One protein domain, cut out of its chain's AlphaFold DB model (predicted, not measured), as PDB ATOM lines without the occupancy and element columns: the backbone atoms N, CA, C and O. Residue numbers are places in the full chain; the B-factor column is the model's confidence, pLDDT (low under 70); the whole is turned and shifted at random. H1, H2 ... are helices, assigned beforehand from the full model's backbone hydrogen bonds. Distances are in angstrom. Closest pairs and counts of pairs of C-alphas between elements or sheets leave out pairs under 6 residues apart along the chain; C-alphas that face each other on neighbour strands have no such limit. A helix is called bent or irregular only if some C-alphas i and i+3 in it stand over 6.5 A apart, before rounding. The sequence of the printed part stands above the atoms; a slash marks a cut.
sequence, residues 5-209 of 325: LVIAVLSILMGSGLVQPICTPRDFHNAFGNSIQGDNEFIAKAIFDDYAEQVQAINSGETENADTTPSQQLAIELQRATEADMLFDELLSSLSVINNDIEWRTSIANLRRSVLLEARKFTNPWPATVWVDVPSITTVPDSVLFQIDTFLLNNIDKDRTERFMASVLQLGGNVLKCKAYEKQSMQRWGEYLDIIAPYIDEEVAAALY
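What this domain is: This is residues 5 to 209 of the 325 residues of an uncharacterized protein of Phycisphaerales bacterium (UniProt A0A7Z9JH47). Long helices lie roughly lengthwise in a flattened slab: H3 at one side, then H4, then H5 along one part of H4 and arm H6b of the bent helix H6 along another, and H7 at the other side. The short helices H1, H2 and H8 lie toward one broad face, and the link of residues 123 to 141 runs back along the length of H5 to the start of arm H6a. The printed part has 205 residues with eight named helices, H1 to H8 in chain order, and no named strand; the class is all helix. It is compact, with a radius of gyration of the C-alphas of 18.0 A, and spans 54 by 43 by 24 A, only just flat.

How they stand to each other: H1, residues 5 to 14, touches the hub H4, residues 70 to 98, at residues 70 to 74 of H4 alone; the closest C-alphas, of Met 14 and Gln 73, are 7.0 A apart. H2, residues 25 to 32, touches H5, residues 102 to 122, with the closest C-alphas, of Ala 31 and Ser 107, 5.1 A apart. H3, residues 39 to 59, and H4 form a helical hairpin at a shallow tilt of 11 degrees, opposite ways; the closest C-alphas, of Val 55 and Ala 84, are 6.1 A apart. H4 and H5 form another at 6 degrees, touching with residues 92 to 96 of H4 and 104 to 112 of H5 alone; the closest C-alphas are those of Leu 92 and Ile 108, 6.5 A. H6, residues 142 to 171, was assigned as one helix by its hydrogen bonds but is bent: C-alphas 154 and 157 are 7.8 A apart, and its arms H6a, residues 142 to 154, and H6b, residues 157 to 171, stand at a steep tilt of 50 degrees. H6a touches H5, with the closest C-alphas, of Ala 109 and Asp 149, 5.9 A apart. H6b touches H4 at residues 70 to 82 of H4 alone; the closest C-alphas, of Ser 71 and Val 168, are 5.3 A apart. H6b and H7, residues 175 to 199, form a helical hairpin at 37 degrees, only just steep; the closest C-alphas, of Ala 166 and Cys 178, are 4.5 A apart. H7 and H8, residues 202 to 208, meet only through their link. Every O i to N i+4 pair is within hydrogen-bond range in H1, H2, H3, H5, H6a, H6b and H8, against 24 of 25 in H4 and 18 of 21 in H7.

Where its parts are: H1 begins at C-alpha 5, (-41.930, 40.499, -1.531). H4 is 42.5 A long from C-alpha 70, (-42.646, 50.683, -12.963), to C-alpha 98. H3 is 30.8 A, H5 30.2 A and H7 35.7 A long; H7 is irregular, with C-alphas 195 and 198 7.6 A apart, and has a kink of 35 degrees near residue 193. H8 ends at C-alpha 208, (-20.121, 33.864, -2.531).

The domain as a whole: The two C-alphas farthest apart, of Gly 38 and Gly 173, are 56.3 A apart. The printed part has no cut, and H5 to H6 is the long link. The mean pLDDT of the printed part is 83.9; residues 5 to 21, 33 to 38 and 61 to 66 are under 70.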
ATOM      1  N   LEU A   5     -43.395  40.620  -1.455       35.56
ATOM      2  CA  LEU A   5     -41.930  40.499  -1.531       35.56
ATOM      3  C   LEU A   5     -41.370  40.919  -2.902       35.56
ATOM      4  O   LEU A   5     -40.229  41.353  -2.993       35.56
ATOM      5  N   VAL A   6     -42.179  40.781  -3.963       38.53
ATOM      6  CA  VAL A   6     -41.830  41.283  -5.304       38.53
ATOM      7  C   VAL A   6     -41.759  42.801  -5.246       38.53
ATOM      8  O   VAL A   6     -40.774  43.355  -5.705       38.53
ATOM      9  N   ILE A   7     -42.725  43.436  -4.570       38.12
ATOM     10  CA  ILE A   7     -42.711  44.873  -4.287       38.12
ATOM     11  C   ILE A   7     -41.463  45.251  -3.481       38.12
ATOM     12  O   ILE A   7     -40.794  46.172  -3.891       38.12
ATOM     13  N   ALA A   8     -41.056  44.515  -2.441       37.31
ATOM     14  CA  ALA A   8     -39.899  44.902  -1.618       37.31
ATOM     15  C   ALA A   8     -38.541  44.956  -2.361       37.31
ATOM     16  O   ALA A   8     -37.770  45.880  -2.129       37.31
ATOM     17  N   VAL A   9     -38.241  44.014  -3.268       42.72
ATOM     18  CA  VAL A   9     -36.991  44.047  -4.071       42.72
ATOM     19  C   VAL A   9     -37.070  45.117  -5.166       42.72
ATOM     20  O   VAL A   9     -36.103  45.830  -5.420       42.72
ATOM     21  N   LEU A  10     -38.254  45.286  -5.755       40.62
ATOM     22  CA  LEU A  10     -38.551  46.364  -6.694       40.62
ATOM     23  C   LEU A  10     -38.576  47.742  -6.019       40.62
ATOM     24  O   LEU A  10     -38.237  48.712  -6.668       40.62
ATOM     25  N   SER A  11     -38.889  47.845  -4.729       38.03
ATOM     26  CA  SER A  11     -38.833  49.079  -3.937       38.03
ATOM     27  C   SER A  11     -37.410  49.465  -3.542       38.03
ATOM     28  O   SER A  11     -37.181  50.626  -3.237       38.03
ATOM     29  N   ILE A  12     -36.448  48.536  -3.543       43.03
ATOM     30  CA  ILE A  12     -35.027  48.874  -3.346       43.03
ATOM     31  C   ILE A  12     -34.442  49.453  -4.641       43.03
ATOM     32  O   ILE A  12     -33.702  50.429  -4.584       43.03
ATOM     33  N   LEU A  13     -34.838  48.901  -5.793       42.59
ATOM     34  CA  LEU A  13     -34.490  49.441  -7.111       42.59
ATOM     35  C   LEU A  13     -35.211  50.780  -7.378       42.59
ATOM     36  O   LEU A  13     -34.547  51.774  -7.630       42.59
ATOM     37  N   MET A  14     -36.534  50.835  -7.181       42.03
ATOM     38  CA  MET A  14     -37.397  51.973  -7.551       42.03
ATOM     39  C   MET A  14     -37.661  52.996  -6.429       42.03
ATOM     40  O   MET A  14     -38.403  53.947  -6.636       42.03
ATOM     41  N   GLY A  15     -37.150  52.796  -5.210       34.34
ATOM     42  CA  GLY A  15     -37.524  53.618  -4.045       34.34
ATOM     43  C   GLY A  15     -36.482  54.627  -3.575       34.34
ATOM     44  O   GLY A  15     -36.755  55.354  -2.621       34.34
ATOM     45  N   SER A  16     -35.293  54.670  -4.179       40.03
ATOM     46  CA  SER A  16     -34.219  55.539  -3.679       40.03
ATOM     47  C   SER A  16     -34.018  56.821  -4.484       40.03
ATOM     48  O   SER A  16     -33.397  57.740  -3.959       40.03
ATOM     49  N   GLY A  17     -34.516  56.921  -5.725       46.19
ATOM     50  CA  GLY A  17     -34.215  58.057  -6.613       46.19
ATOM     51  C   GLY A  17     -32.712  58.264  -6.869       46.19
ATOM     52  O   GLY A  17     -32.327  59.231  -7.521       46.19
ATOM     53  N   LEU A  18     -31.867  57.367  -6.354       50.59
ATOM     54  CA  LEU A  18     -30.422  57.407  -6.431       50.59
ATOM     55  C   LEU A  18     -30.004  56.496  -7.574       50.59
ATOM     56  O   LEU A  18     -30.428  55.341  -7.659       50.59
ATOM     57  N   VAL A  19     -29.152  57.018  -8.451       60.56
ATOM     58  CA  VAL A  19     -28.390  56.182  -9.377       60.56
ATOM     59  C   VAL A  19     -27.644  55.115  -8.565       60.56
ATOM     60  O   VAL A  19     -27.272  55.363  -7.414       60.56
ATOM     61  N   GLN A  20     -27.466  53.917  -9.141       67.50
ATOM     62  CA  GLN A  20     -26.626  52.849  -8.574       67.50
ATOM     63  C   GLN A  20     -25.339  53.431  -7.945       67.50
ATOM     64  O   GLN A  20     -24.858  54.448  -8.443       67.50
ATOM     65  N   PRO A  21     -24.755  52.815  -6.900       67.31
ATOM     66  CA  PRO A  21     -23.537  53.311  -6.267       67.31
ATOM     67  C   PRO A  21     -22.478  53.753  -7.285       67.31
ATOM     68  O   PRO A  21     -22.054  52.976  -8.136       67.31
ATOM     69  N   ILE A  22     -22.095  55.021  -7.185       80.50
ATOM     70  CA  ILE A  22     -21.075  55.708  -7.987       80.50
ATOM     71  C   ILE A  22     -19.780  55.796  -7.180       80.50
ATOM     72  O   ILE A  22     -19.799  55.621  -5.961       80.50
ATOM     73  N   CYS A  23     -18.659  56.112  -7.830       88.69
ATOM     74  CA  CYS A  23     -17.393  56.308  -7.130       88.69
ATOM     75  C   CYS A  23     -17.506  57.463  -6.123       88.69
ATOM     76  O   CYS A  23     -17.618  58.628  -6.502       88.69
ATOM     77  N   THR A  24     -17.463  57.160  -4.826       88.62
ATOM     78  CA  THR A  24     -17.538  58.185  -3.780       88.62
ATOM     79  C   THR A  24     -16.154  58.763  -3.463       88.62
ATOM     80  O   THR A  24     -15.134  58.130  -3.752       88.62
ATOM     81  N   PRO A  25     -16.075  59.927  -2.781       88.31
ATOM     82  CA  PRO A  25     -14.796  60.442  -2.288       88.31
ATOM     83  C   PRO A  25     -14.064  59.441  -1.384       88.31
ATOM     84  O   PRO A  25     -12.836  59.395  -1.364       88.31
ATOM     85  N   ARG A  26     -14.818  58.616  -0.644       88.38
ATOM     86  CA  ARG A  26     -14.259  57.555   0.196       88.38
ATOM     87  C   ARG A  26     -13.623  56.459  -0.651       88.38
ATOM     88  O   ARG A  26     -12.528  56.025  -0.315       88.38
ATOM     89  N   ASP A  27     -14.279  56.027  -1.724       90.19
ATOM     90  CA  ASP A  27     -13.747  54.984  -2.611       90.19
ATOM     91  C   ASP A  27     -12.471  55.463  -3.301       90.19
ATOM     92  O   ASP A  27     -11.454  54.768  -3.276       90.19
ATOM     93  N   PHE A  28     -12.494  56.696  -3.815       90.31
ATOM     94  CA  PHE A  28     -11.328  57.340  -4.411       90.31
ATOM     95  C   PHE A  28     -10.164  57.432  -3.414       90.31
ATOM     96  O   PHE A  28      -9.051  56.998  -3.710       90.31
ATOM     97  N   HIS A  29     -10.419  57.915  -2.194       87.62
ATOM     98  CA  HIS A  29      -9.390  58.006  -1.159       87.62
ATOM     99  C   HIS A  29      -8.868  56.633  -0.715       87.62
ATOM    100  O   HIS A  29      -7.670  56.479  -0.509       87.62
ATOM    101  N   ASN A  30      -9.720  55.612  -0.611       87.50
ATOM    102  CA  ASN A  30      -9.273  54.260  -0.271       87.50
ATOM    103  C   ASN A  30      -8.360  53.671  -1.356       87.50
ATOM    104  O   ASN A  30      -7.394  52.982  -1.034       87.50
ATOM    105  N   ALA A  31      -8.656  53.931  -2.632       86.69
ATOM    106  CA  ALA A  31      -7.863  53.425  -3.747       86.69
ATOM    107  C   ALA A  31      -6.519  54.150  -3.901       86.69
ATOM    108  O   ALA A  31      -5.521  53.526  -4.269       86.69
ATOM    109  N   PHE A  32      -6.487  55.454  -3.630       83.75
ATOM    110  CA  PHE A  32      -5.373  56.317  -4.008       83.75
ATOM    111  C   PHE A  32      -4.670  57.038  -2.847       83.75
ATOM    112  O   PHE A  32      -3.555  57.518  -3.020       83.75
ATOM    113  N   GLY A  33      -5.274  57.118  -1.661       68.50
ATOM    114  CA  GLY A  33      -4.860  58.015  -0.572       68.50
ATOM    115  C   GLY A  33      -3.433  57.824  -0.052       68.50
ATOM    116  O   GLY A  33      -2.873  58.757   0.511       68.50
ATOM    117  N   ASN A  34      -2.826  56.656  -0.281       66.88
ATOM    118  CA  ASN A  34      -1.427  56.380   0.072       66.88
ATOM    119  C   ASN A  34      -0.455  56.503  -1.118       66.88
ATOM    120  O   ASN A  34       0.752  56.582  -0.906       66.88
ATOM    121  N   SER A  35      -0.968  56.499  -2.352       61.88
ATOM    122  CA  SER A  35      -0.194  56.388  -3.604       61.88
ATOM    123  C   SER A  35       0.001  57.730  -4.309       61.88
ATOM    124  O   SER A  35       0.734  57.832  -5.291       61.88
ATOM    125  N   ILE A  36      -0.691  58.765  -3.844       63.09
ATOM    126  CA  ILE A  36      -0.681  60.078  -4.459       63.09
ATOM    127  C   ILE A  36       0.186  61.033  -3.618       63.09
ATOM    128  O   ILE A  36      -0.085  61.253  -2.442       63.09
ATOM    129  N   GLN A  37       1.206  61.637  -4.235       65.44
ATOM    130  CA  GLN A  37       1.984  62.739  -3.658       65.44
ATOM    131  C   GLN A  37       2.237  63.832  -4.707       65.44
ATOM    132  O   GLN A  37       2.387  63.542  -5.896       65.44
ATOM    133  N   GLY A  38       2.343  65.087  -4.259       69.31
ATOM    134  CA  GLY A  38       2.763  66.216  -5.097       69.31
ATOM    135  C   GLY A  38       1.751  66.578  -6.191       69.31
ATOM    136  O   GLY A  38       0.546  66.568  -5.960       69.31
ATOM    137  N   ASP A  39       2.235  66.898  -7.393       73.50
ATOM    138  CA  ASP A  39       1.397  67.394  -8.500       73.50
ATOM    139  C   ASP A  39       0.343  66.373  -8.965       73.50
ATOM    140  O   ASP A  39      -0.756  66.752  -9.372       73.50
ATOM    141  N   ASN A  40       0.632  65.075  -8.823       81.12
ATOM    142  CA  ASN A  40      -0.321  64.011  -9.137       81.12
ATOM    143  C   ASN A  40      -1.550  64.049  -8.212       81.12
ATOM    144  O   ASN A  40      -2.631  63.654  -8.641       81.12
ATOM    145  N   GLU A  41      -1.419  64.557  -6.979       79.69
ATOM    146  CA  GLU A  41      -2.547  64.731  -6.047       79.69
ATOM    147  C   GLU A  41      -3.496  65.803  -6.485       79.69
ATOM    148  O   GLU A  41      -4.707  65.588  -6.547       79.69
ATOM    149  N   PHE A  42      -2.922  66.944  -6.824       83.44
ATOM    150  CA  PHE A  42      -3.697  68.077  -7.259       83.44
ATOM    151  C   PHE A  42      -4.477  67.744  -8.535       83.44
ATOM    152  O   PHE A  42      -5.682  67.988  -8.597       83.44
ATOM    153  N   ILE A  43      -3.817  67.125  -9.522       88.19
ATOM    154  CA  ILE A  43      -4.447  66.760 -10.796       88.19
ATOM    155  C   ILE A  43      -5.511  65.677 -10.588       88.19
ATOM    156  O   ILE A  43      -6.641  65.846 -11.040       88.19
ATOM    157  N   ALA A  44      -5.195  64.585  -9.886       89.56
ATOM    158  CA  ALA A  44      -6.140  63.483  -9.701       89.56
ATOM    159  C   ALA A  44      -7.383  63.911  -8.910       89.56
ATOM    160  O   ALA A  44      -8.493  63.499  -9.242       89.56
ATOM    161  N   LYS A  45      -7.213  64.780  -7.905       89.12
ATOM    162  CA  LYS A  45      -8.333  65.355  -7.164       89.12
ATOM    163  C   LYS A  45      -9.196  66.263  -8.036       89.12
ATOM    164  O   LYS A  45     -10.410  66.143  -7.980       89.12
ATOM    165  N   ALA A  46      -8.596  67.117  -8.865       90.94
ATOM    166  CA  ALA A  46      -9.354  67.979  -9.771       90.94
ATOM    167  C   ALA A  46     -10.198  67.171 -10.775       90.94
ATOM    168  O   ALA A  46     -11.350  67.512 -11.013       90.94
ATOM    169  N   ILE A  47      -9.651  66.074 -11.315       93.50
ATOM    170  CA  ILE A  47     -10.404  65.152 -12.184       93.50
ATOM    171  C   ILE A  47     -11.554  64.499 -11.412       93.50
ATOM    172  O   ILE A  47     -12.659  64.381 -11.935       93.50
ATOM    173  N   PHE A  48     -11.310  64.066 -10.173       93.50
ATOM    174  CA  PHE A  48     -12.358  63.466  -9.351       93.50
ATOM    175  C   PHE A  48     -13.469  64.466  -8.990       93.50
ATOM    176  O   PHE A  48     -14.642  64.103  -9.036       93.50
ATOM    177  N   ASP A  49     -13.118  65.707  -8.652       92.31
ATOM    178  CA  ASP A  49     -14.085  66.758  -8.321       92.31
ATOM    179  C   ASP A  49     -14.986  67.079  -9.534       92.31
ATOM    180  O   ASP A  49     -16.203  67.182  -9.372       92.31
ATOM    181  N   ASP A  50     -14.420  67.136 -10.748       93.50
ATOM    182  CA  ASP A  50     -15.178  67.291 -12.002       93.50
ATOM    183  C   ASP A  50     -16.127  66.104 -12.253       93.50
ATOM    184  O   ASP A  50     -17.324  66.294 -12.474       93.50
ATOM    185  N   TYR A  51     -15.634  64.867 -12.112       93.94
ATOM    186  CA  TYR A  51     -16.473  63.663 -12.169       93.94
ATOM    187  C   TYR A  51     -17.640  63.731 -11.168       93.94
ATOM    188  O   TYR A  51     -18.788  63.451 -11.521       93.94
ATOM    189  N   ALA A  52     -17.368  64.117  -9.919       91.00
ATOM    190  CA  ALA A  52     -18.375  64.168  -8.867       91.00
ATOM    191  C   ALA A  52     -19.475  65.202  -9.167       91.00
ATOM    192  O   ALA A  52     -20.655  64.921  -8.933       91.00
ATOM    193  N   GLU A  53     -19.114  66.364  -9.723       90.56
ATOM    194  CA  GLU A  53     -20.067  67.389 -10.161       90.56
ATOM    195  C   GLU A  53     -20.969  66.870 -11.293       90.56
ATOM    196  O   GLU A  53     -22.198  66.980 -11.217       90.56
ATOM    197  N   GLN A  54     -20.382  66.229 -12.309       91.00
ATOM    198  CA  GLN A  54     -21.135  65.677 -13.438       91.00
ATOM    199  C   GLN A  54     -22.109  64.574 -13.001       91.00
ATOM    200  O   GLN A  54     -23.269  64.547 -13.417       91.00
ATOM    201  N   VAL A  55     -21.690  63.693 -12.092       88.31
ATOM    202  CA  VAL A  55     -22.567  62.639 -11.571       88.31
ATOM    203  C   VAL A  55     -23.682  63.202 -10.680       88.31
ATOM    204  O   VAL A  55     -24.813  62.700 -10.694       88.31
ATOM    205  N   GLN A  56     -23.421  64.272  -9.925       85.50
ATOM    206  CA  GLN A  56     -24.465  64.971  -9.172       85.50
ATOM    207  C   GLN A  56     -25.547  65.542 -10.103       85.50
ATOM    208  O   GLN A  56     -26.734  65.512  -9.753       85.50
ATOM    209  N   ALA A  57     -25.172  66.003 -11.299       85.81
ATOM    210  CA  ALA A  57     -26.122  66.480 -12.299       85.81
ATOM    211  C   ALA A  57     -27.053  65.361 -12.809       85.81
ATOM    212  O   ALA A  57     -28.257  65.596 -12.921       85.81
ATOM    213  N   ILE A  58     -26.546  64.136 -13.014       84.38
ATOM    214  CA  ILE A  58     -27.370  62.966 -13.392       84.38
ATOM    215  C   ILE A  58     -28.439  62.684 -12.325       84.38
ATOM    216  O   ILE A  58     -29.611  62.475 -12.643       84.38
ATOM    217  N   ASN A  59     -28.053  62.724 -11.044       74.00
ATOM    218  CA  ASN A  59     -28.975  62.513  -9.920       74.00
ATOM    219  C   ASN A  59     -30.007  63.643  -9.760       74.00
ATOM    220  O   ASN A  59     -31.078  63.422  -9.200       74.00
ATOM    221  N   SER A  60     -29.694  64.846 -10.245       72.81
ATOM    222  CA  SER A  60     -30.549  66.035 -10.119       72.81
ATOM    223  C   SER A  60     -31.524  66.215 -11.296       72.81
ATOM    224  O   SER A  60     -32.317  67.158 -11.286       72.81
ATOM    225  N   GLY A  61     -31.467  65.346 -12.315       62.47
ATOM    226  CA  GLY A  61     -32.363  65.370 -13.476       62.47
ATOM    227  C   GLY A  61     -33.832  65.099 -13.119       62.47
ATOM    228  O   GLY A  61     -34.113  64.404 -12.142       62.47
ATOM    229  N   GLU A  62     -34.755  65.654 -13.922       56.28
ATOM    230  CA  GLU A  62     -36.203  65.799 -13.656       56.28
ATOM    231  C   GLU A  62     -36.838  64.705 -12.774       56.28
ATOM    232  O   GLU A  62     -36.755  63.503 -13.041       56.28
ATOM    233  N   THR A  63     -37.505  65.179 -11.717       54.06
ATOM    234  CA  THR A  63     -38.320  64.409 -10.774       54.06
ATOM    235  C   THR A  63     -39.402  63.604 -11.480       54.06
ATOM    236  O   THR A  63     -40.106  64.116 -12.348       54.06
ATOM    237  N   GLU A  64     -39.547  62.358 -11.035       56.91
ATOM    238  CA  GLU A  64     -40.563  61.392 -11.439       56.91
ATOM    239  C   GLU A  64     -41.941  62.034 -11.658       56.91
ATOM    240  O   GLU A  64     -42.556  62.577 -10.738       56.91
ATOM    241  N   ASN A  65     -42.465  61.931 -12.882       59.72
ATOM    242  CA  ASN A  65     -43.874  62.215 -13.130       59.72
ATOM    243  C   ASN A  65     -44.720  61.147 -12.426       59.72
ATOM    244  O   ASN A  65     -44.442  59.953 -12.563       59.72
ATOM    245  N   ALA A  66     -45.789  61.565 -11.742       59.34
ATOM    246  CA  ALA A  66     -46.691  60.679 -10.993       59.34
ATOM    247  C   ALA A  66     -47.346  59.566 -11.846       59.34
ATOM    248  O   ALA A  66     -47.838  58.584 -11.297       59.34
ATOM    249  N   ASP A  67     -47.310  59.696 -13.176       70.75
ATOM    250  CA  ASP A  67     -47.872  58.744 -14.142       70.75
ATOM    251  C   ASP A  67     -46.848  57.724 -14.691       70.75
ATOM    252  O   ASP A  67     -47.164  56.945 -15.594       70.75
ATOM    253  N   THR A  68     -45.610  57.712 -14.187       76.38
ATOM    254  CA  THR A  68     -44.558  56.811 -14.686       76.38
ATOM    255  C   THR A  68     -44.817  55.374 -14.231       76.38
ATOM    256  O   THR A  68     -44.883  55.079 -13.039       76.38
ATOM    257  N   THR A  69     -44.947  54.443 -15.177       80.62
ATOM    258  CA  THR A  69     -45.103  53.019 -14.845       80.62
ATOM    259  C   THR A  69     -43.796  52.428 -14.289       80.62
ATOM    260  O   THR A  69     -42.717  52.866 -14.690       80.62
ATOM    261  N   PRO A  70     -43.847  51.356 -13.474       79.19
ATOM    262  CA  PRO A  70     -42.646  50.683 -12.963       79.19
ATOM    263  C   PRO A  70     -41.633  50.274 -14.047       79.19
ATOM    264  O   PRO A  70     -40.424  50.358 -13.864       79.19
ATOM    265  N   SER A  71     -42.109  49.854 -15.223       77.06
ATOM    266  CA  SER A  71     -41.224  49.496 -16.340       77.06
ATOM    267  C   SER A  71     -40.556  50.711 -16.993       77.06
ATOM    268  O   SER A  71     -39.448  50.579 -17.504       77.06
ATOM    269  N   GLN A  72     -41.208  51.877 -16.985       80.00
ATOM    270  CA  GLN A  72     -40.608  53.133 -17.443       80.00
ATOM    271  C   GLN A  72     -39.597  53.671 -16.424       80.00
ATOM    272  O   GLN A  72     -38.544  54.141 -16.841       80.00
ATOM    273  N   GLN A  73     -39.866  53.535 -15.121       81.25
ATOM    274  CA  GLN A  73     -38.907  53.882 -14.061       81.25
ATOM    275  C   GLN A  73     -37.597  53.104 -14.229       81.25
ATOM    276  O   GLN A  73     -36.538  53.712 -14.345       81.25
ATOM    277  N   LEU A  74     -37.669  51.779 -14.401       78.38
ATOM    278  CA  LEU A  74     -36.479  50.954 -14.656       78.38
ATOM    279  C   LEU A  74     -35.723  51.340 -15.940       78.38
ATOM    280  O   LEU A  74     -34.508  51.173 -16.011       78.38
ATOM    281  N   ALA A  75     -36.416  51.828 -16.974       80.31
ATOM    282  CA  ALA A  75     -35.763  52.288 -18.200       80.31
ATOM    283  C   ALA A  75     -34.995  53.603 -17.978       80.31
ATOM    284  O   ALA A  75     -33.882  53.749 -18.482       80.31
ATOM    285  N   ILE A  76     -35.562  54.527 -17.193       82.38
ATOM    286  CA  ILE A  76     -34.893  55.769 -16.775       82.38
ATOM    287  C   ILE A  76     -33.685  55.441 -15.890       82.38
ATOM    288  O   ILE A  76     -32.602  55.979 -16.107       82.38
ATOM    289  N   GLU A  77     -33.836  54.525 -14.934       81.75
ATOM    290  CA  GLU A  77     -32.732  54.065 -14.087       81.75
ATOM    291  C   GLU A  77     -31.603  53.430 -14.906       81.75
ATOM    292  O   GLU A  77     -30.441  53.744 -14.669       81.75
ATOM    293  N   LEU A  78     -31.920  52.594 -15.906       84.25
ATOM    294  CA  LEU A  78     -30.916  52.022 -16.807       84.25
ATOM    295  C   LEU A  78     -30.157  53.114 -17.571       84.25
ATOM    296  O   LEU A  78     -28.937  53.022 -17.716       84.25
ATOM    297  N   GLN A  79     -30.864  54.136 -18.060       85.94
ATOM    298  CA  GLN A  79     -30.234  55.257 -18.748       85.94
ATOM    299  C   GLN A  79     -29.272  55.994 -17.810       85.94
ATOM    300  O   GLN A  79     -28.095  56.124 -18.139       85.94
ATOM    301  N   ARG A  80     -29.733  56.398 -16.621       85.56
ATOM    302  CA  ARG A  80     -28.895  57.110 -15.644       85.56
ATOM    303  C   ARG A  80     -27.699  56.276 -15.180       85.56
ATOM    304  O   ARG A  80     -26.602  56.800 -15.036       85.56
ATOM    305  N   ALA A  81     -27.900  54.975 -14.971       85.75
ATOM    306  CA  ALA A  81     -26.834  54.037 -14.639       85.75
ATOM    307  C   ALA A  81     -25.778  53.973 -15.754       85.75
ATOM    308  O   ALA A  81     -24.585  54.020 -15.480       85.75
ATOM    309  N   THR A  82     -26.217  53.934 -17.014       86.25
ATOM    310  CA  THR A  82     -25.320  53.937 -18.179       86.25
ATOM    311  C   THR A  82     -24.545  55.250 -18.294       86.25
ATOM    312  O   THR A  82     -23.341  55.220 -18.518       86.25
ATOM    313  N   GLU A  83     -25.203  56.392 -18.096       88.31
ATOM    314  CA  GLU A  83     -24.551  57.708 -18.084       88.31
ATOM    315  C   GLU A  83     -23.504  57.822 -16.969       88.31
ATOM    316  O   GLU A  83     -22.382  58.254 -17.225       88.31
ATOM    317  N   ALA A  84     -23.821  57.366 -15.754       87.94
ATOM    318  CA  ALA A  84     -22.883  57.394 -14.635       87.94
ATOM    319  C   ALA A  84     -21.668  56.477 -14.842       87.94
ATOM    320  O   ALA A  84     -20.563  56.827 -14.428       87.94
ATOM    321  N   ASP A  85     -21.851  55.327 -15.493       87.00
ATOM    322  CA  ASP A  85     -20.741  54.428 -15.812       87.00
ATOM    323  C   ASP A  85     -19.846  54.968 -16.930       87.00
ATOM    324  O   ASP A  85     -18.631  54.837 -16.826       87.00
ATOM    325  N   MET A  86     -20.400  55.655 -17.938       88.75
ATOM    326  CA  MET A  86     -19.576  56.357 -18.931       88.75
ATOM    327  C   MET A  86     -18.688  57.418 -18.269       88.75
ATOM    328  O   MET A  86     -17.489  57.461 -18.534       88.75
ATOM    329  N   LEU A  87     -19.245  58.220 -17.353       91.88
ATOM    330  CA  LEU A  87     -18.456  59.182 -16.574       91.88
ATOM    331  C   LEU A  87     -17.396  58.489 -15.712       91.88
ATOM    332  O   LEU A  87     -16.300  59.015 -15.525       91.88
ATOM    333  N   PHE A  88     -17.701  57.306 -15.173       92.94
ATOM    334  CA  PHE A  88     -16.735  56.545 -14.389       92.94
ATOM    335  C   PHE A  88     -15.594  56.005 -15.262       92.94
ATOM    336  O   PHE A  88     -14.430  56.113 -14.880       92.94
ATOM    337  N   ASP A  89     -15.887  55.507 -16.460       90.81
ATOM    338  CA  ASP A  89     -14.864  55.103 -17.426       90.81
ATOM    339  C   ASP A  89     -13.996  56.290 -17.871       90.81
ATOM    340  O   ASP A  89     -12.772  56.156 -17.972       90.81
ATOM    341  N   GLU A  90     -14.591  57.468 -18.067       93.12
ATOM    342  CA  GLU A  90     -13.871  58.712 -18.362       93.12
ATOM    343  C   GLU A  90     -12.960  59.144 -17.205       93.12
ATOM    344  O   GLU A  90     -11.798  59.493 -17.447       93.12
ATOM    345  N   LEU A  91     -13.431  59.052 -15.954       94.50
ATOM    346  CA  LEU A  91     -12.612  59.267 -14.757       94.50
ATOM    347  C   LEU A  91     -11.398  58.333 -14.768       94.50
ATOM    348  O   LEU A  91     -10.259  58.790 -14.668       94.50
ATOM    349  N   LEU A  92     -11.615  57.023 -14.918       93.50
ATOM    350  CA  LEU A  92     -10.535  56.035 -14.876       93.50
ATOM    351  C   LEU A  92      -9.550  56.205 -16.039       93.50
ATOM    352  O   LEU A  92      -8.340  56.069 -15.846       93.50
ATOM    353  N   SER A  93     -10.050  56.533 -17.232       92.56
ATOM    354  CA  SER A  93      -9.231  56.858 -18.403       92.56
ATOM    355  C   SER A  93      -8.361  58.088 -18.140       92.56
ATOM    356  O   SER A  93      -7.145  58.041 -18.334       92.56
ATOM    357  N   SER A  94      -8.944  59.154 -17.593       94.19
ATOM    358  CA  SER A  94      -8.229  60.394 -17.277       94.19
ATOM    359  C   SER A  94      -7.156  60.176 -16.207       94.19
ATOM    360  O   SER A  94      -6.021  60.628 -16.365       94.19
ATOM    361  N   LEU A  95      -7.464  59.399 -15.164       92.44
ATOM    362  CA  LEU A  95      -6.490  58.997 -14.146       92.44
ATOM    363  C   LEU A  95      -5.352  58.157 -14.738       92.44
ATOM    364  O   LEU A  95      -4.207  58.303 -14.317       92.44
ATOM    365  N   SER A  96      -5.626  57.298 -15.726       91.12
ATOM    366  CA  SER A  96      -4.605  56.432 -16.335       91.12
ATOM    367  C   SER A  96      -3.523  57.191 -17.113       91.12
ATOM    368  O   SER A  96      -2.417  56.682 -17.269       91.12
ATOM    369  N   VAL A  97      -3.808  58.419 -17.560       92.06
ATOM    370  CA  VAL A  97      -2.841  59.263 -18.285       92.06
ATOM    371  C   VAL A  97      -1.870  59.972 -17.334       92.06
ATOM    372  O   VAL A  97      -0.771  60.336 -17.752       92.06
ATOM    373  N   ILE A  98      -2.238  60.146 -16.058       88.88
ATOM    374  CA  ILE A  98      -1.419  60.859 -15.062       88.88
ATOM    375  C   ILE A  98      -0.124  60.101 -14.762       88.88
ATOM    376  O   ILE A  98       0.951  60.697 -14.728       88.88
ATOM    377  N   ASN A  99      -0.217  58.792 -14.521       85.06
ATOM    378  CA  ASN A  99       0.926  57.961 -14.162       85.06
ATOM    379  C   ASN A  99       0.748  56.523 -14.692       85.06
ATOM    380  O   ASN A  99      -0.352  55.978 -14.705       85.06
ATOM    381  N   ASN A 100       1.851  55.903 -15.115       84.94
ATOM    382  CA  ASN A 100       1.912  54.535 -15.636       84.94
ATOM    383  C   ASN A 100       2.582  53.530 -14.682       84.94
ATOM    384  O   ASN A 100       2.693  52.341 -15.013       84.94
ATOM    385  N   ASP A 101       3.014  53.979 -13.502       88.62
ATOM    386  CA  ASP A 101       3.604  53.126 -12.475       88.62
ATOM    387  C   ASP A 101       2.658  51.985 -12.083       88.62
ATOM    388  O   ASP A 101       1.430  52.093 -12.151       88.62
ATOM    389  N   ILE A 102       3.236  50.846 -11.689       86.00
ATOM    390  CA  ILE A 102       2.451  49.652 -11.348       86.00
ATOM    391  C   ILE A 102       1.501  49.919 -10.175       86.00
ATOM    392  O   ILE A 102       0.342  49.531 -10.251       86.00
ATOM    393  N   GLU A 103       1.951  50.651  -9.155       86.94
ATOM    394  CA  GLU A 103       1.134  51.017  -7.993       86.94
ATOM    395  C   GLU A 103      -0.080  51.856  -8.405       86.94
ATOM    396  O   GLU A 103      -1.198  51.579  -7.978       86.94
ATOM    397  N   TRP A 104       0.116  52.815  -9.317       89.06
ATOM    398  CA  TRP A 104      -0.961  53.650  -9.847       89.06
ATOM    399  C   TRP A 104      -1.996  52.838 -10.629       89.06
ATOM    400  O   TRP A 104      -3.203  52.970 -10.419       89.06
ATOM    401  N   ARG A 105      -1.530  51.945 -11.509       88.69
ATOM    402  CA  ARG A 105      -2.414  51.057 -12.279       88.69
ATOM    403  C   ARG A 105      -3.178  50.091 -11.376       88.69
ATOM    404  O   ARG A 105      -4.357  49.844 -11.620       88.69
ATOM    405  N   THR A 106      -2.544  49.596 -10.315       88.81
ATOM    406  CA  THR A 106      -3.202  48.777  -9.292       88.81
ATOM    407  C   THR A 106      -4.256  49.581  -8.523       88.81
ATOM    408  O   THR A 106      -5.351  49.067  -8.305       88.81
ATOM    409  N   SER A 107      -3.998  50.849  -8.181       90.06
ATOM    410  CA  SER A 107      -5.000  51.749  -7.582       90.06
ATOM    411  C   SER A 107      -6.216  51.962  -8.494       90.06
ATOM    412  O   SER A 107      -7.347  51.832  -8.026       90.06
ATOM    413  N   ILE A 108      -6.012  52.195  -9.799       91.81
ATOM    414  CA  ILE A 108      -7.106  52.301 -10.786       91.81
ATOM    415  C   ILE A 108      -7.927  51.007 -10.841       91.81
ATOM    416  O   ILE A 108      -9.155  51.055 -10.772       91.81
ATOM    417  N   ALA A 109      -7.266  49.852 -10.947       91.00
ATOM    418  CA  ALA A 109      -7.942  48.557 -11.015       91.00
ATOM    419  C   ALA A 109      -8.718  48.241  -9.721       91.00
ATOM    420  O   ALA A 109      -9.841  47.741  -9.774       91.00
ATOM    421  N   ASN A 110      -8.164  48.591  -8.555       90.25
ATOM    422  CA  ASN A 110      -8.853  48.468  -7.272       90.25
ATOM    423  C   ASN A 110     -10.094  49.363  -7.203       90.25
ATOM    424  O   ASN A 110     -11.155  48.879  -6.813       90.25
ATOM    425  N   LEU A 111      -9.981  50.631  -7.620       92.25
ATOM    426  CA  LEU A 111     -11.119  51.547  -7.651       92.25
ATOM    427  C   LEU A 111     -12.228  51.014  -8.561       92.25
ATOM    428  O   LEU A 111     -13.377  50.904  -8.131       92.25
ATOM    429  N   ARG A 112     -11.874  50.629  -9.796       92.62
ATOM    430  CA  ARG A 112     -12.816  50.068 -10.772       92.62
ATOM    431  C   ARG A 112     -13.547  48.864 -10.197       92.62
ATOM    432  O   ARG A 112     -14.774  48.823 -10.196       92.62
ATOM    433  N   ARG A 113     -12.794  47.893  -9.684       92.06
ATOM    434  CA  ARG A 113     -13.333  46.657  -9.119       92.06
ATOM    435  C   ARG A 113     -14.305  46.931  -7.972       92.06
ATOM    436  O   ARG A 113     -15.419  46.417  -8.006       92.06
ATOM    437  N   SER A 114     -13.918  47.748  -6.993       89.94
ATOM    438  CA  SER A 114     -14.768  48.056  -5.839       89.94
ATOM    439  C   SER A 114     -16.073  48.747  -6.241       89.94
ATOM    440  O   SER A 114     -17.141  48.319  -5.803       89.94
ATOM    441  N   VAL A 115     -16.009  49.760  -7.111       90.75
ATOM    442  CA  VAL A 115     -17.196  50.518  -7.541       90.75
ATOM    443  C   VAL A 115     -18.131  49.648  -8.385       90.75
ATOM    444  O   VAL A 115     -19.318  49.551  -8.077       90.75
ATOM    445  N   LEU A 116     -17.613  48.944  -9.401       91.25
ATOM    446  CA  LEU A 116     -18.449  48.141 -10.303       91.25
ATOM    447  C   LEU A 116     -19.107  46.947  -9.595       91.25
ATOM    448  O   LEU A 116     -20.259  46.612  -9.885       91.25
ATOM    449  N   LEU A 117     -18.405  46.292  -8.662       91.50
ATOM    450  CA  LEU A 117     -18.967  45.172  -7.905       91.50
ATOM    451  C   LEU A 117     -20.059  45.626  -6.926       91.50
ATOM    452  O   LEU A 117     -21.087  44.950  -6.818       91.50
ATOM    453  N   GLU A 118     -19.895  46.776  -6.262       88.88
ATOM    454  CA  GLU A 118     -20.935  47.320  -5.377       88.88
ATOM    455  C   GLU A 118     -22.147  47.824  -6.177       88.88
ATOM    456  O   GLU A 118     -23.289  47.511  -5.826       88.88
ATOM    457  N   ALA A 119     -21.924  48.500  -7.312       87.25
ATOM    458  CA  ALA A 119     -22.988  48.913  -8.230       87.25
ATOM    459  C   ALA A 119     -23.813  47.713  -8.719       87.25
ATOM    460  O   ALA A 119     -25.053  47.722  -8.686       87.25
ATOM    461  N   ARG A 120     -23.125  46.628  -9.103       89.00
ATOM    462  CA  ARG A 120     -23.768  45.370  -9.486       89.00
ATOM    463  C   ARG A 120     -24.596  44.796  -8.342       89.00
ATOM    464  O   ARG A 120     -25.741  44.417  -8.571       89.00
ATOM    465  N   LYS A 121     -24.033  44.696  -7.136       87.75
ATOM    466  CA  LYS A 121     -24.712  44.148  -5.950       87.75
ATOM    467  C   LYS A 121     -25.991  44.920  -5.623       87.75
ATOM    468  O   LYS A 121     -27.007  44.287  -5.345       87.75
ATOM    469  N   PHE A 122     -25.954  46.251  -5.707       84.00
ATOM    470  CA  PHE A 122     -27.104  47.118  -5.445       84.00
ATOM    471  C   PHE A 122     -28.254  46.879  -6.429       84.00
ATOM    472  O   PHE A 122     -29.412  46.791  -6.030       84.00
ATOM    473  N   THR A 123     -27.934  46.708  -7.712       81.62
ATOM    474  CA  THR A 123     -28.929  46.558  -8.785       81.62
ATOM    475  C   THR A 123     -29.171  45.097  -9.204       81.62
ATOM    476  O   THR A 123     -29.623  44.820 -10.318       81.62
ATOM    477  N   ASN A 124     -28.848  44.124  -8.346       85.56
ATOM    478  CA  ASN A 124     -28.926  42.700  -8.676       85.56
ATOM    479  C   ASN A 124     -30.334  42.112  -8.440       85.56
ATOM    480  O   ASN A 124     -30.723  41.920  -7.284       85.56
ATOM    481  N   PRO A 125     -31.080  41.711  -9.491       83.62
ATOM    482  CA  PRO A 125     -32.392  41.086  -9.327       83.62
ATOM    483  C   PRO A 125     -32.313  39.644  -8.789       83.62
ATOM    484  O   PRO A 125     -33.335  39.073  -8.401       83.62
ATOM    485  N   TRP A 126     -31.113  39.054  -8.721       88.00
ATOM    486  CA  TRP A 126     -30.855  37.727  -8.154       88.00
ATOM    487  C   TRP A 126     -29.918  37.826  -6.943       88.00
ATOM    488  O   TRP A 126     -28.730  37.525  -7.073       88.00
ATOM    489  N   PRO A 127     -30.411  38.195  -5.742       83.31
ATOM    490  CA  PRO A 127     -29.565  38.503  -4.583       83.31
ATOM    491  C   PRO A 127     -28.594  37.390  -4.165       83.31
ATOM    492  O   PRO A 127     -27.551  37.668  -3.588       83.31
ATOM    493  N   ALA A 128     -28.911  36.129  -4.471       86.31
ATOM    494  CA  ALA A 128     -28.035  34.996  -4.183       86.31
ATOM    495  C   ALA A 128     -26.884  34.817  -5.192       86.31
ATOM    496  O   ALA A 128     -25.981  34.012  -4.966       86.31
ATOM    497  N   THR A 129     -26.896  35.543  -6.312       90.50
ATOM    498  CA  THR A 129     -25.861  35.503  -7.357       90.50
ATOM    499  C   THR A 129     -24.870  36.647  -7.156       90.50
ATOM    500  O   THR A 129     -24.951  37.698  -7.799       90.50
ATOM    501  N   VAL A 130     -23.938  36.443  -6.226       90.62
ATOM    502  CA  VAL A 130     -22.945  37.440  -5.806       90.62
ATOM    503  C   VAL A 130     -21.704  37.386  -6.702       90.62
ATOM    504  O   VAL A 130     -21.231  36.300  -7.044       90.62
ATOM    505  N   TRP A 131     -21.175  38.552  -7.081       92.75
ATOM    506  CA  TRP A 131     -19.820  38.684  -7.628       92.75
ATOM    507  C   TRP A 131     -18.943  39.174  -6.488       92.75
ATOM    508  O   TRP A 131     -19.073  40.316  -6.057       92.75
ATOM    509  N   VAL A 132     -18.134  38.272  -5.937       91.62
ATOM    510  CA  VAL A 132     -17.312  38.582  -4.768       91.62
ATOM    511  C   VAL A 132     -16.038  39.276  -5.188       91.62
ATOM    512  O   VAL A 132     -15.366  38.866  -6.134       91.62
ATOM    513  N   ASP A 133     -15.697  40.301  -4.426       91.75
ATOM    514  CA  ASP A 133     -14.422  40.971  -4.500       91.75
ATOM    515  C   ASP A 133     -13.325  40.161  -3.785       91.75
ATOM    516  O   ASP A 133     -12.969  40.430  -2.644       91.75
ATOM    517  N   VAL A 134     -12.809  39.122  -4.440       92.50
ATOM    518  CA  VAL A 134     -11.836  38.204  -3.822       92.50
ATOM    519  C   VAL A 134     -10.581  38.909  -3.277       92.50
ATOM    520  O   VAL A 134     -10.202  38.594  -2.149       92.50
ATOM    521  N   PRO A 135      -9.973  39.892  -3.979       91.38
ATOM    522  CA  PRO A 135      -8.813  40.624  -3.461       91.38
ATOM    523  C   PRO A 135      -9.032  41.386  -2.146       91.38
ATOM    524  O   PRO A 135      -8.046  41.723  -1.494       91.38
ATOM    525  N   SER A 136     -10.275  41.699  -1.752       89.56
ATOM    526  CA  SER A 136     -10.539  42.338  -0.450       89.56
ATOM    527  C   SER A 136     -10.722  41.351   0.702       89.56
ATOM    528  O   SER A 136     -10.752  41.779   1.854       89.56
ATOM    529  N   ILE A 137     -10.808  40.050   0.408       91.94
ATOM    530  CA  ILE A 137     -10.968  38.978   1.402       91.94
ATOM    531  C   ILE A 137      -9.655  38.214   1.576       91.94
ATOM    532  O   ILE A 137      -9.195  38.006   2.693       91.94
ATOM    533  N   THR A 138      -9.021  37.820   0.470       91.69
ATOM    534  CA  THR A 138      -7.833  36.962   0.489       91.69
ATOM    535  C   THR A 138      -6.765  37.477  -0.470       91.69
ATOM    536  O   THR A 138      -7.043  38.187  -1.439       91.69
ATOM    537  N   THR A 139      -5.505  37.132  -0.198       90.50
ATOM    538  CA  THR A 139      -4.378  37.589  -1.023       90.50
ATOM    539  C   THR A 139      -4.385  36.866  -2.367       90.50
ATOM    540  O   THR A 139      -4.338  35.638  -2.416       90.50
ATOM    541  N   VAL A 140      -4.369  37.628  -3.463       91.00
ATOM    542  CA  VAL A 140      -4.265  37.091  -4.826       91.00
ATOM    543  C   VAL A 140      -3.063  37.684  -5.566       91.00
ATOM    544  O   VAL A 140      -2.662  38.809  -5.272       91.00
ATOM    545  N   PRO A 141      -2.484  36.970  -6.547       92.19
ATOM    546  CA  PRO A 141      -1.471  37.545  -7.427       92.19
ATOM    547  C   PRO A 141      -2.015  38.719  -8.255       92.19
ATOM    548  O   PRO A 141      -3.155  38.667  -8.724       92.19
ATOM    549  N   ASP A 142      -1.168  39.705  -8.565       88.38
ATOM    550  CA  ASP A 142      -1.517  40.847  -9.432       88.38
ATOM    551  C   ASP A 142      -2.115  40.406 -10.776       88.38
ATOM    552  O   ASP A 142      -3.058  41.006 -11.287       88.38
ATOM    553  N   SER A 143      -1.622  39.299 -11.343       91.31
ATOM    554  CA  SER A 143      -2.149  38.746 -12.595       91.31
ATOM    555  C   SER A 143      -3.627  38.362 -12.515       91.31
ATOM    556  O   SER A 143      -4.303  38.355 -13.539       91.31
ATOM    557  N   VAL A 144      -4.124  37.999 -11.333       92.62
ATOM    558  CA  VAL A 144      -5.537  37.665 -11.098       92.62
ATOM    559  C   VAL A 144      -6.349  38.933 -10.912       92.62
ATOM    560  O   VAL A 144      -7.425  39.047 -11.488       92.62
ATOM    561  N   LEU A 145      -5.810  39.906 -10.176       91.38
ATOM    562  CA  LEU A 145      -6.414  41.228 -10.035       91.38
ATOM    563  C   LEU A 145      -6.666  41.850 -11.415       91.38
ATOM    564  O   LEU A 145      -7.797  42.229 -11.713       91.38
ATOM    565  N   PHE A 146      -5.663  41.857 -12.298       91.19
ATOM    566  CA  PHE A 146      -5.818  42.373 -13.661       91.19
ATOM    567  C   PHE A 146      -6.741  41.517 -14.541       91.19
ATOM    568  O   PHE A 146      -7.393  42.052 -15.437       91.19
ATOM    569  N   GLN A 147      -6.840  40.204 -14.300       95.00
ATOM    570  CA  GLN A 147      -7.819  39.349 -14.987       95.00
ATOM    571  C   GLN A 147      -9.257  39.679 -14.577       95.00
ATOM    572  O   GLN A 147     -10.113  39.798 -15.449       95.00
ATOM    573  N   ILE A 148      -9.514  39.868 -13.278       94.62
ATOM    574  CA  ILE A 148     -10.813  40.321 -12.756       94.62
ATOM    575  C   ILE A 148     -11.162  41.686 -13.349       94.62
ATOM    576  O   ILE A 148     -12.254  41.869 -13.877       94.62
ATOM    577  N   ASP A 149     -10.218  42.620 -13.315       91.75
ATOM    578  CA  ASP A 149     -10.387  43.971 -13.844       91.75
ATOM    579  C   ASP A 149     -10.723  43.968 -15.348       91.75
ATOM    580  O   ASP A 149     -11.713  44.557 -15.785       91.75
ATOM    581  N   THR A 150      -9.969  43.196 -16.138       94.06
ATOM    582  CA  THR A 150     -10.230  42.997 -17.573       94.06
ATOM    583  C   THR A 150     -11.589  42.344 -17.816       94.06
ATOM    584  O   THR A 150     -12.300  42.690 -18.762       94.06
ATOM    585  N   PHE A 151     -11.970  41.378 -16.982       95.94
ATOM    586  CA  PHE A 151     -13.274  40.742 -17.081       95.94
ATOM    587  C   PHE A 151     -14.403  41.744 -16.821       95.94
ATOM    588  O   PHE A 151     -15.360  41.764 -17.593       95.94
ATOM    589  N   LEU A 152     -14.287  42.588 -15.793       93.12
ATOM    590  CA  LEU A 152     -15.276  43.620 -15.484       93.12
ATOM    591  C   LEU A 152     -15.429  44.602 -16.650       93.12
ATOM    592  O   LEU A 152     -16.543  44.770 -17.142       93.12
ATOM    593  N   LEU A 153     -14.320  45.138 -17.170       90.50
ATOM    594  CA  LEU A 153     -14.317  46.032 -18.337       90.50
ATOM    595  C   LEU A 153     -15.059  45.444 -19.547       90.50
ATOM    596  O   LEU A 153     -15.826  46.126 -20.215       90.50
ATOM    597  N   ASN A 154     -14.866  44.156 -19.827       93.19
ATOM    598  CA  ASN A 154     -15.438  43.523 -21.018       93.19
ATOM    599  C   ASN A 154     -16.919  43.127 -20.883       93.19
ATOM    600  O   ASN A 154     -17.565  42.777 -21.886       93.19
ATOM    601  N   ASN A 155     -17.443  43.092 -19.655       93.94
ATOM    602  CA  ASN A 155     -18.689  42.392 -19.358       93.94
ATOM    603  C   ASN A 155     -19.693  43.182 -18.511       93.94
ATOM    604  O   ASN A 155     -20.864  42.800 -18.516       93.94
ATOM    605  N   ILE A 156     -19.295  44.257 -17.820       89.19
ATOM    606  CA  ILE A 156     -20.177  44.950 -16.871       89.19
ATOM    607  C   ILE A 156     -21.394  45.594 -17.552       89.19
ATOM    608  O   ILE A 156     -22.511  45.453 -17.056       89.19
ATOM    609  N   ASP A 157     -21.227  46.186 -18.736       88.88
ATOM    610  CA  ASP A 157     -22.336  46.807 -19.479       88.88
ATOM    611  C   ASP A 157     -23.361  45.784 -19.965       88.88
ATOM    612  O   ASP A 157     -24.578  46.017 -19.940       88.88
ATOM    613  N   LYS A 158     -22.870  44.612 -20.382       93.19
ATOM    614  CA  LYS A 158     -23.723  43.490 -20.782       93.19
ATOM    615  C   LYS A 158     -24.486  42.956 -19.574       93.19
ATOM    616  O   LYS A 158     -25.702  42.833 -19.661       93.19
ATOM    617  N   ASP A 159     -23.807  42.722 -18.446       92.62
ATOM    618  CA  ASP A 159     -24.449  42.283 -17.195       92.62
ATOM    619  C   ASP A 159     -25.510  43.287 -16.719       92.62
ATOM    620  O   ASP A 159     -26.619  42.893 -16.361       92.62
ATOM    621  N   ARG A 160     -25.217  44.593 -16.770       90.06
ATOM    622  CA  ARG A 160     -26.175  45.652 -16.424       90.06
ATOM    623  C   ARG A 160     -27.412  45.586 -17.305       90.06
ATOM    624  O   ARG A 160     -28.527  45.501 -16.792       90.06
ATOM    625  N   THR A 161     -27.220  45.555 -18.621       89.69
ATOM    626  CA  THR A 161     -28.327  45.446 -19.578       89.69
ATOM    627  C   THR A 161     -29.158  44.189 -19.308       89.69
ATOM    628  O   THR A 161     -30.383  44.265 -19.240       89.69
ATOM    629  N   GLU A 162     -28.510  43.042 -19.095       92.06
ATOM    630  CA  GLU A 162     -29.165  41.767 -18.788       92.06
ATOM    631  C   GLU A 162     -30.042  41.864 -17.525       92.06
ATOM    632  O   GLU A 162     -31.206  41.457 -17.548       92.06
ATOM    633  N   ARG A 163     -29.530  42.463 -16.441       90.00
ATOM    634  CA  ARG A 163     -30.248  42.628 -15.163       90.00
ATOM    635  C   ARG A 163     -31.453  43.563 -15.264       90.00
ATOM    636  O   ARG A 163     -32.547  43.211 -14.804       90.00
ATOM    637  N   PHE A 164     -31.283  44.731 -15.879       88.31
ATOM    638  CA  PHE A 164     -32.379  45.688 -16.055       88.31
ATOM    639  C   PHE A 164     -33.456  45.129 -16.988       88.31
ATOM    640  O   PHE A 164     -34.641  45.152 -16.653       88.31
ATOM    641  N   MET A 165     -33.059  44.537 -18.118       88.50
ATOM    642  CA  MET A 165     -34.010  43.961 -19.069       88.50
ATOM    643  C   MET A 165     -34.755  42.758 -18.489       88.50
ATOM    644  O   MET A 165     -35.960  42.636 -18.717       88.50
ATOM    645  N   ALA A 166     -34.093  41.899 -17.707       89.06
ATOM    646  CA  ALA A 166     -34.775  40.834 -16.973       89.06
ATOM    647  C   ALA A 166     -35.855  41.409 -16.040       89.06
ATOM    648  O   ALA A 166     -37.002  40.965 -16.088       89.06
ATOM    649  N   SER A 167     -35.529  42.452 -15.275       87.06
ATOM    650  CA  SER A 167     -36.463  43.105 -14.344       87.06
ATOM    651  C   SER A 167     -37.668  43.731 -15.064       87.06
ATOM    652  O   SER A 167     -38.818  43.489 -14.689       87.06
ATOM    653  N   VAL A 168     -37.432  44.452 -16.166       86.25
ATOM    654  CA  VAL A 168     -38.490  45.033 -17.013       86.25
ATOM    655  C   VAL A 168     -39.404  43.946 -17.584       86.25
ATOM    656  O   VAL A 168     -40.630  44.053 -17.523       86.25
ATOM    657  N   LEU A 169     -38.828  42.872 -18.125       87.75
ATOM    658  CA  LEU A 169     -39.593  41.781 -18.730       87.75
ATOM    659  C   LEU A 169     -40.369  40.970 -17.693       87.75
ATOM    660  O   LEU A 169     -41.456  40.480 -18.004       87.75
ATOM    661  N   GLN A 170     -39.845  40.853 -16.472       86.19
ATOM    662  CA  GLN A 170     -40.548  40.241 -15.352       86.19
ATOM    663  C   GLN A 170     -41.799  41.040 -14.976       86.19
ATOM    664  O   GLN A 170     -42.874  40.451 -14.854       86.19
ATOM    665  N   LEU A 171     -41.686  42.366 -14.860       83.75
ATOM    666  CA  LEU A 171     -42.822  43.259 -14.604       83.75
ATOM    667  C   LEU A 171     -43.868  43.206 -15.723       83.75
ATOM    668  O   LEU A 171     -45.064  43.152 -15.451       83.75
ATOM    669  N   GLY A 172     -43.417  43.169 -16.978       82.56
ATOM    670  CA  GLY A 172     -44.284  43.062 -18.152       82.56
ATOM    671  C   GLY A 172     -44.872  41.665 -18.395       82.56
ATOM    672  O   GLY A 172     -45.555  41.464 -19.397       82.56
ATOM    673  N   GLY A 173     -44.585  40.676 -17.538       83.81
ATOM    674  CA  GLY A 173     -45.098  39.307 -17.659       83.81
ATOM    675  C   GLY A 173     -44.481  38.474 -18.792       83.81
ATOM    676  O   GLY A 173     -44.966  37.382 -19.095       83.81
ATOM    677  N   ASN A 174     -43.395  38.935 -19.420       87.19
ATOM    678  CA  ASN A 174     -42.717  38.218 -20.501       87.19
ATOM    679  C   ASN A 174     -41.658  37.245 -19.962       87.19
ATOM    680  O   ASN A 174     -40.446  37.450 -20.085       87.19
ATOM    681  N   VAL A 175     -42.141  36.143 -19.388       87.69
ATOM    682  CA  VAL A 175     -41.328  35.095 -18.749       87.69
ATOM    683  C   VAL A 175     -40.246  34.530 -19.678       87.69
ATOM    684  O   VAL A 175     -39.121  34.296 -19.243       87.69
ATOM    685  N   LEU A 176     -40.557  34.302 -20.958       89.00
ATOM    686  CA  LEU A 176     -39.631  33.643 -21.885       89.00
ATOM    687  C   LEU A 176     -38.414  34.517 -22.206       89.00
ATOM    688  O   LEU A 176     -37.288  34.027 -22.151       89.00
ATOM    689  N   LYS A 177     -38.621  35.808 -22.498       90.81
ATOM    690  CA  LYS A 177     -37.500  36.728 -22.737       90.81
ATOM    691  C   LYS A 177     -36.735  37.030 -21.453       90.81
ATOM    692  O   LYS A 177     -35.513  37.101 -21.497       90.81
ATOM    693  N   CYS A 178     -37.428  37.148 -20.319       90.31
ATOM    694  CA  CYS A 178     -36.780  37.327 -19.021       90.31
ATOM    695  C   CYS A 178     -35.780  36.187 -18.755       90.31
ATOM    696  O   CYS A 178     -34.610  36.441 -18.484       90.31
ATOM    697  N   LYS A 179     -36.198  34.926 -18.949       90.06
ATOM    698  CA  LYS A 179     -35.324  33.749 -18.791       90.06
ATOM    699  C   LYS A 179     -34.094  33.765 -19.694       90.06
ATOM    700  O   LYS A 179     -33.063  33.218 -19.316       90.06
ATOM    701  N   ALA A 180     -34.194  34.342 -20.891       92.75
ATOM    702  CA  ALA A 180     -33.048  34.458 -21.784       92.75
ATOM    703  C   ALA A 180     -31.974  35.387 -21.196       92.75
ATOM    704  O   ALA A 180     -30.798  35.033 -21.224       92.75
ATOM    705  N   TYR A 181     -32.381  36.514 -20.604       93.69
ATOM    706  CA  TYR A 181     -31.470  37.430 -19.914       93.69
ATOM    707  C   TYR A 181     -30.940  36.857 -18.594       93.69
ATOM    708  O   TYR A 181     -29.747  36.973 -18.326       93.69
ATOM    709  N   GLU A 182     -31.779  36.166 -17.810       93.12
ATOM    710  CA  GLU A 182     -31.321  35.424 -16.624       93.12
ATOM    711  C   GLU A 182     -30.211  34.438 -16.998       93.12
ATOM    712  O   GLU A 182     -29.139  34.447 -16.399       93.12
ATOM    713  N   LYS A 183     -30.422  33.650 -18.056       93.56
ATOM    714  CA  LYS A 183     -29.423  32.701 -18.541       93.56
ATOM    715  C   LYS A 183     -28.096  33.361 -18.893       93.56
ATOM    716  O   LYS A 183     -27.059  32.824 -18.517       93.56
ATOM    717  N   GLN A 184     -28.122  34.496 -19.585       94.88
ATOM    718  CA  GLN A 184     -26.906  35.222 -19.955       94.88
ATOM    719  C   GLN A 184     -26.137  35.702 -18.715       94.88
ATOM    720  O   GLN A 184     -24.948  35.405 -18.593       94.88
ATOM    721  N   SER A 185     -26.824  36.317 -17.746       94.00
ATOM    722  CA  SER A 185     -26.175  36.795 -16.517       94.00
ATOM    723  C   SER A 185     -25.627  35.642 -15.662       94.00
ATOM    724  O   SER A 185     -24.525  35.736 -15.122       94.00
ATOM    725  N   MET A 186     -26.325  34.501 -15.592       94.75
ATOM    726  CA  MET A 186     -25.840  33.317 -14.863       94.75
ATOM    727  C   MET A 186     -24.618  32.666 -15.515       94.75
ATOM    728  O   MET A 186     -23.716  32.197 -14.818       94.75
ATOM    729  N   GLN A 187     -24.565  32.642 -16.846       93.38
ATOM    730  CA  GLN A 187     -23.400  32.148 -17.576       93.38
ATOM    731  C   GLN A 187     -22.195  33.067 -17.369       93.38
ATOM    732  O   GLN A 187     -21.111  32.578 -17.063       93.38
ATOM    733  N   ARG A 188     -22.412  34.385 -17.413       95.00
ATOM    734  CA  ARG A 188     -21.396  35.403 -17.127       95.00
ATOM    735  C   ARG A 188     -20.881  35.329 -15.689       95.00
ATOM    736  O   ARG A 188     -19.682  35.416 -15.458       95.00
ATOM    737  N   TRP A 189     -21.760  35.081 -14.717       95.50
ATOM    738  CA  TRP A 189     -21.340  34.748 -13.353       95.50
ATOM    739  C   TRP A 189     -20.438  33.506 -13.321       95.50
ATOM    740  O   TRP A 189     -19.455  33.483 -12.591       95.50
ATOM    741  N   GLY A 190     -20.743  32.484 -14.124       95.62
ATOM    742  CA  GLY A 190     -19.911  31.286 -14.243       95.62
ATOM    743  C   GLY A 190     -18.522  31.565 -14.826       95.62
ATOM    744  O   GLY A 190     -17.548  30.985 -14.359       95.62
ATOM    745  N   GLU A 191     -18.420  32.471 -15.799       95.69
ATOM    746  CA  GLU A 191     -17.134  32.939 -16.338       95.69
ATOM    747  C   GLU A 191     -16.322  33.687 -15.271       95.69
ATOM    748  O   GLU A 191     -15.126  33.440 -15.127       95.69
ATOM    749  N   TYR A 192     -16.974  34.543 -14.473       96.06
ATOM    750  CA  TYR A 192     -16.330  35.201 -13.333       96.06
ATOM    751  C   TYR A 192     -15.838  34.186 -12.297       96.06
ATOM    752  O   TYR A 192     -14.704  34.271 -11.822       96.06
ATOM    753  N   LEU A 193     -16.679  33.198 -11.972       96.00
ATOM    754  CA  LEU A 193     -16.350  32.140 -11.024       96.00
ATOM    755  C   LEU A 193     -15.093  31.374 -11.452       96.00
ATOM    756  O   LEU A 193     -14.264  31.067 -10.603       96.00
ATOM    757  N   ASP A 194     -14.927  31.092 -12.746       95.69
ATOM    758  CA  ASP A 194     -13.758  30.369 -13.255       95.69
ATOM    759  C   ASP A 194     -12.440  31.119 -13.006       95.69
ATOM    760  O   ASP A 194     -11.419  30.480 -12.749       95.69
ATOM    761  N   ILE A 195     -12.461  32.457 -13.024       96.12
ATOM    762  CA  ILE A 195     -11.287  33.292 -12.716       96.12
ATOM    763  C   ILE A 195     -10.907  33.150 -11.238       96.12
ATOM    764  O   ILE A 195      -9.727  33.046 -10.898       96.12
ATOM    765  N   ILE A 196     -11.906  33.138 -10.353       95.19
ATOM    766  CA  ILE A 196     -11.685  33.182  -8.904       95.19
ATOM    767  C   ILE A 196     -11.636  31.808  -8.232       95.19
ATOM    768  O   ILE A 196     -11.186  31.720  -7.094       95.19
ATOM    769  N   ALA A 197     -12.058  30.739  -8.913       94.00
ATOM    770  CA  ALA A 197     -12.170  29.386  -8.363       94.00
ATOM    771  C   ALA A 197     -10.928  28.888  -7.594       94.00
ATOM    772  O   ALA A 197     -11.109  28.286  -6.534       94.00
ATOM    773  N   PRO A 198      -9.682  29.149  -8.044       95.06
ATOM    774  CA  PRO A 198      -8.484  28.729  -7.312       95.06
ATOM    775  C   PRO A 198      -8.287  29.414  -5.951       95.06
ATOM    776  O   PRO A 198      -7.485  28.942  -5.152       95.06
ATOM    777  N   TYR A 199      -8.991  30.520  -5.704       95.12
ATOM    778  CA  TYR A 199      -8.846  31.388  -4.531       95.12
ATOM    779  C   TYR A 199     -10.068  31.326  -3.607       95.12
ATOM    780  O   TYR A 199     -10.210  32.155  -2.714       95.12
ATOM    781  N   ILE A 200     -10.974  30.365  -3.825       92.81
ATOM    782  CA  ILE A 200     -12.141  30.169  -2.965       92.81
ATOM    783  C   ILE A 200     -11.718  29.369  -1.728       92.81
ATOM    784  O   ILE A 200     -11.676  28.137  -1.749       92.81
ATOM    785  N   ASP A 201     -11.414  30.086  -0.651       90.62
ATOM    786  CA  ASP A 201     -11.307  29.543   0.703       90.62
ATOM    787  C   ASP A 201     -12.656  29.619   1.450       90.62
ATOM    788  O   ASP A 201     -13.708  29.860   0.851       90.62
ATOM    789  N   GLU A 202     -12.652  29.347   2.757       87.00
ATOM    790  CA  GLU A 202     -13.865  29.352   3.585       87.00
ATOM    791  C   GLU A 202     -14.515  30.744   3.676       87.00
ATOM    792  O   GLU A 202     -15.741  30.848   3.594       87.00
ATOM    793  N   GLU A 203     -13.717  31.810   3.770       90.62
ATOM    794  CA  GLU A 203     -14.216  33.184   3.874       90.62
ATOM    795  C   GLU A 203     -14.796  33.660   2.537       90.62
ATOM    796  O   GLU A 203     -15.906  34.198   2.480       90.62
ATOM    797  N   VAL A 204     -14.099  33.376   1.432       92.81
ATOM    798  CA  VAL A 204     -14.584  33.682   0.079       92.81
ATOM    799  C   VAL A 204     -15.845  32.874  -0.244       92.81
ATOM    800  O   VAL A 204     -16.792  33.413  -0.822       92.81
ATOM    801  N   ALA A 205     -15.905  31.598   0.152       91.56
ATOM    802  CA  ALA A 205     -17.098  30.773  -0.022       91.56
ATOM    803  C   ALA A 205     -18.296  31.324   0.764       91.56
ATOM    804  O   ALA A 205     -19.404  31.362   0.225       91.56
ATOM    805  N   ALA A 206     -18.086  31.789   2.000       89.94
ATOM    806  CA  ALA A 206     -19.134  32.412   2.805       89.94
ATOM    807  C   ALA A 206     -19.679  33.695   2.150       89.94
ATOM    808  O   ALA A 206     -20.891  33.919   2.146       89.94
ATOM    809  N   ALA A 207     -18.809  34.497   1.527       91.88
ATOM    810  CA  ALA A 207     -19.215  35.683   0.775       91.88
ATOM    811  C   ALA A 207     -19.946  35.345  -0.543       91.88
ATOM    812  O   ALA A 207     -20.902  36.029  -0.915       91.88
ATOM    813  N   LEU A 208     -19.518  34.294  -1.257       92.19
ATOM    814  CA  LEU A 208     -20.121  33.864  -2.531       92.19
ATOM    815  C   LEU A 208     -21.487  33.199  -2.342       92.19
ATOM    816  O   LEU A 208     -22.362  33.321  -3.207       92.19
ATOM    817  N   TYR A 209     -21.656  32.479  -1.233       92.31
ATOM    818  CA  TYR A 209     -22.819  31.642  -0.956       92.31
ATOM    819  C   TYR A 209     -23.415  31.940   0.431       92.31
ATOM    820  O   TYR A 209     -23.493  31.044   1.276       92.31
TER     821      TYR A 209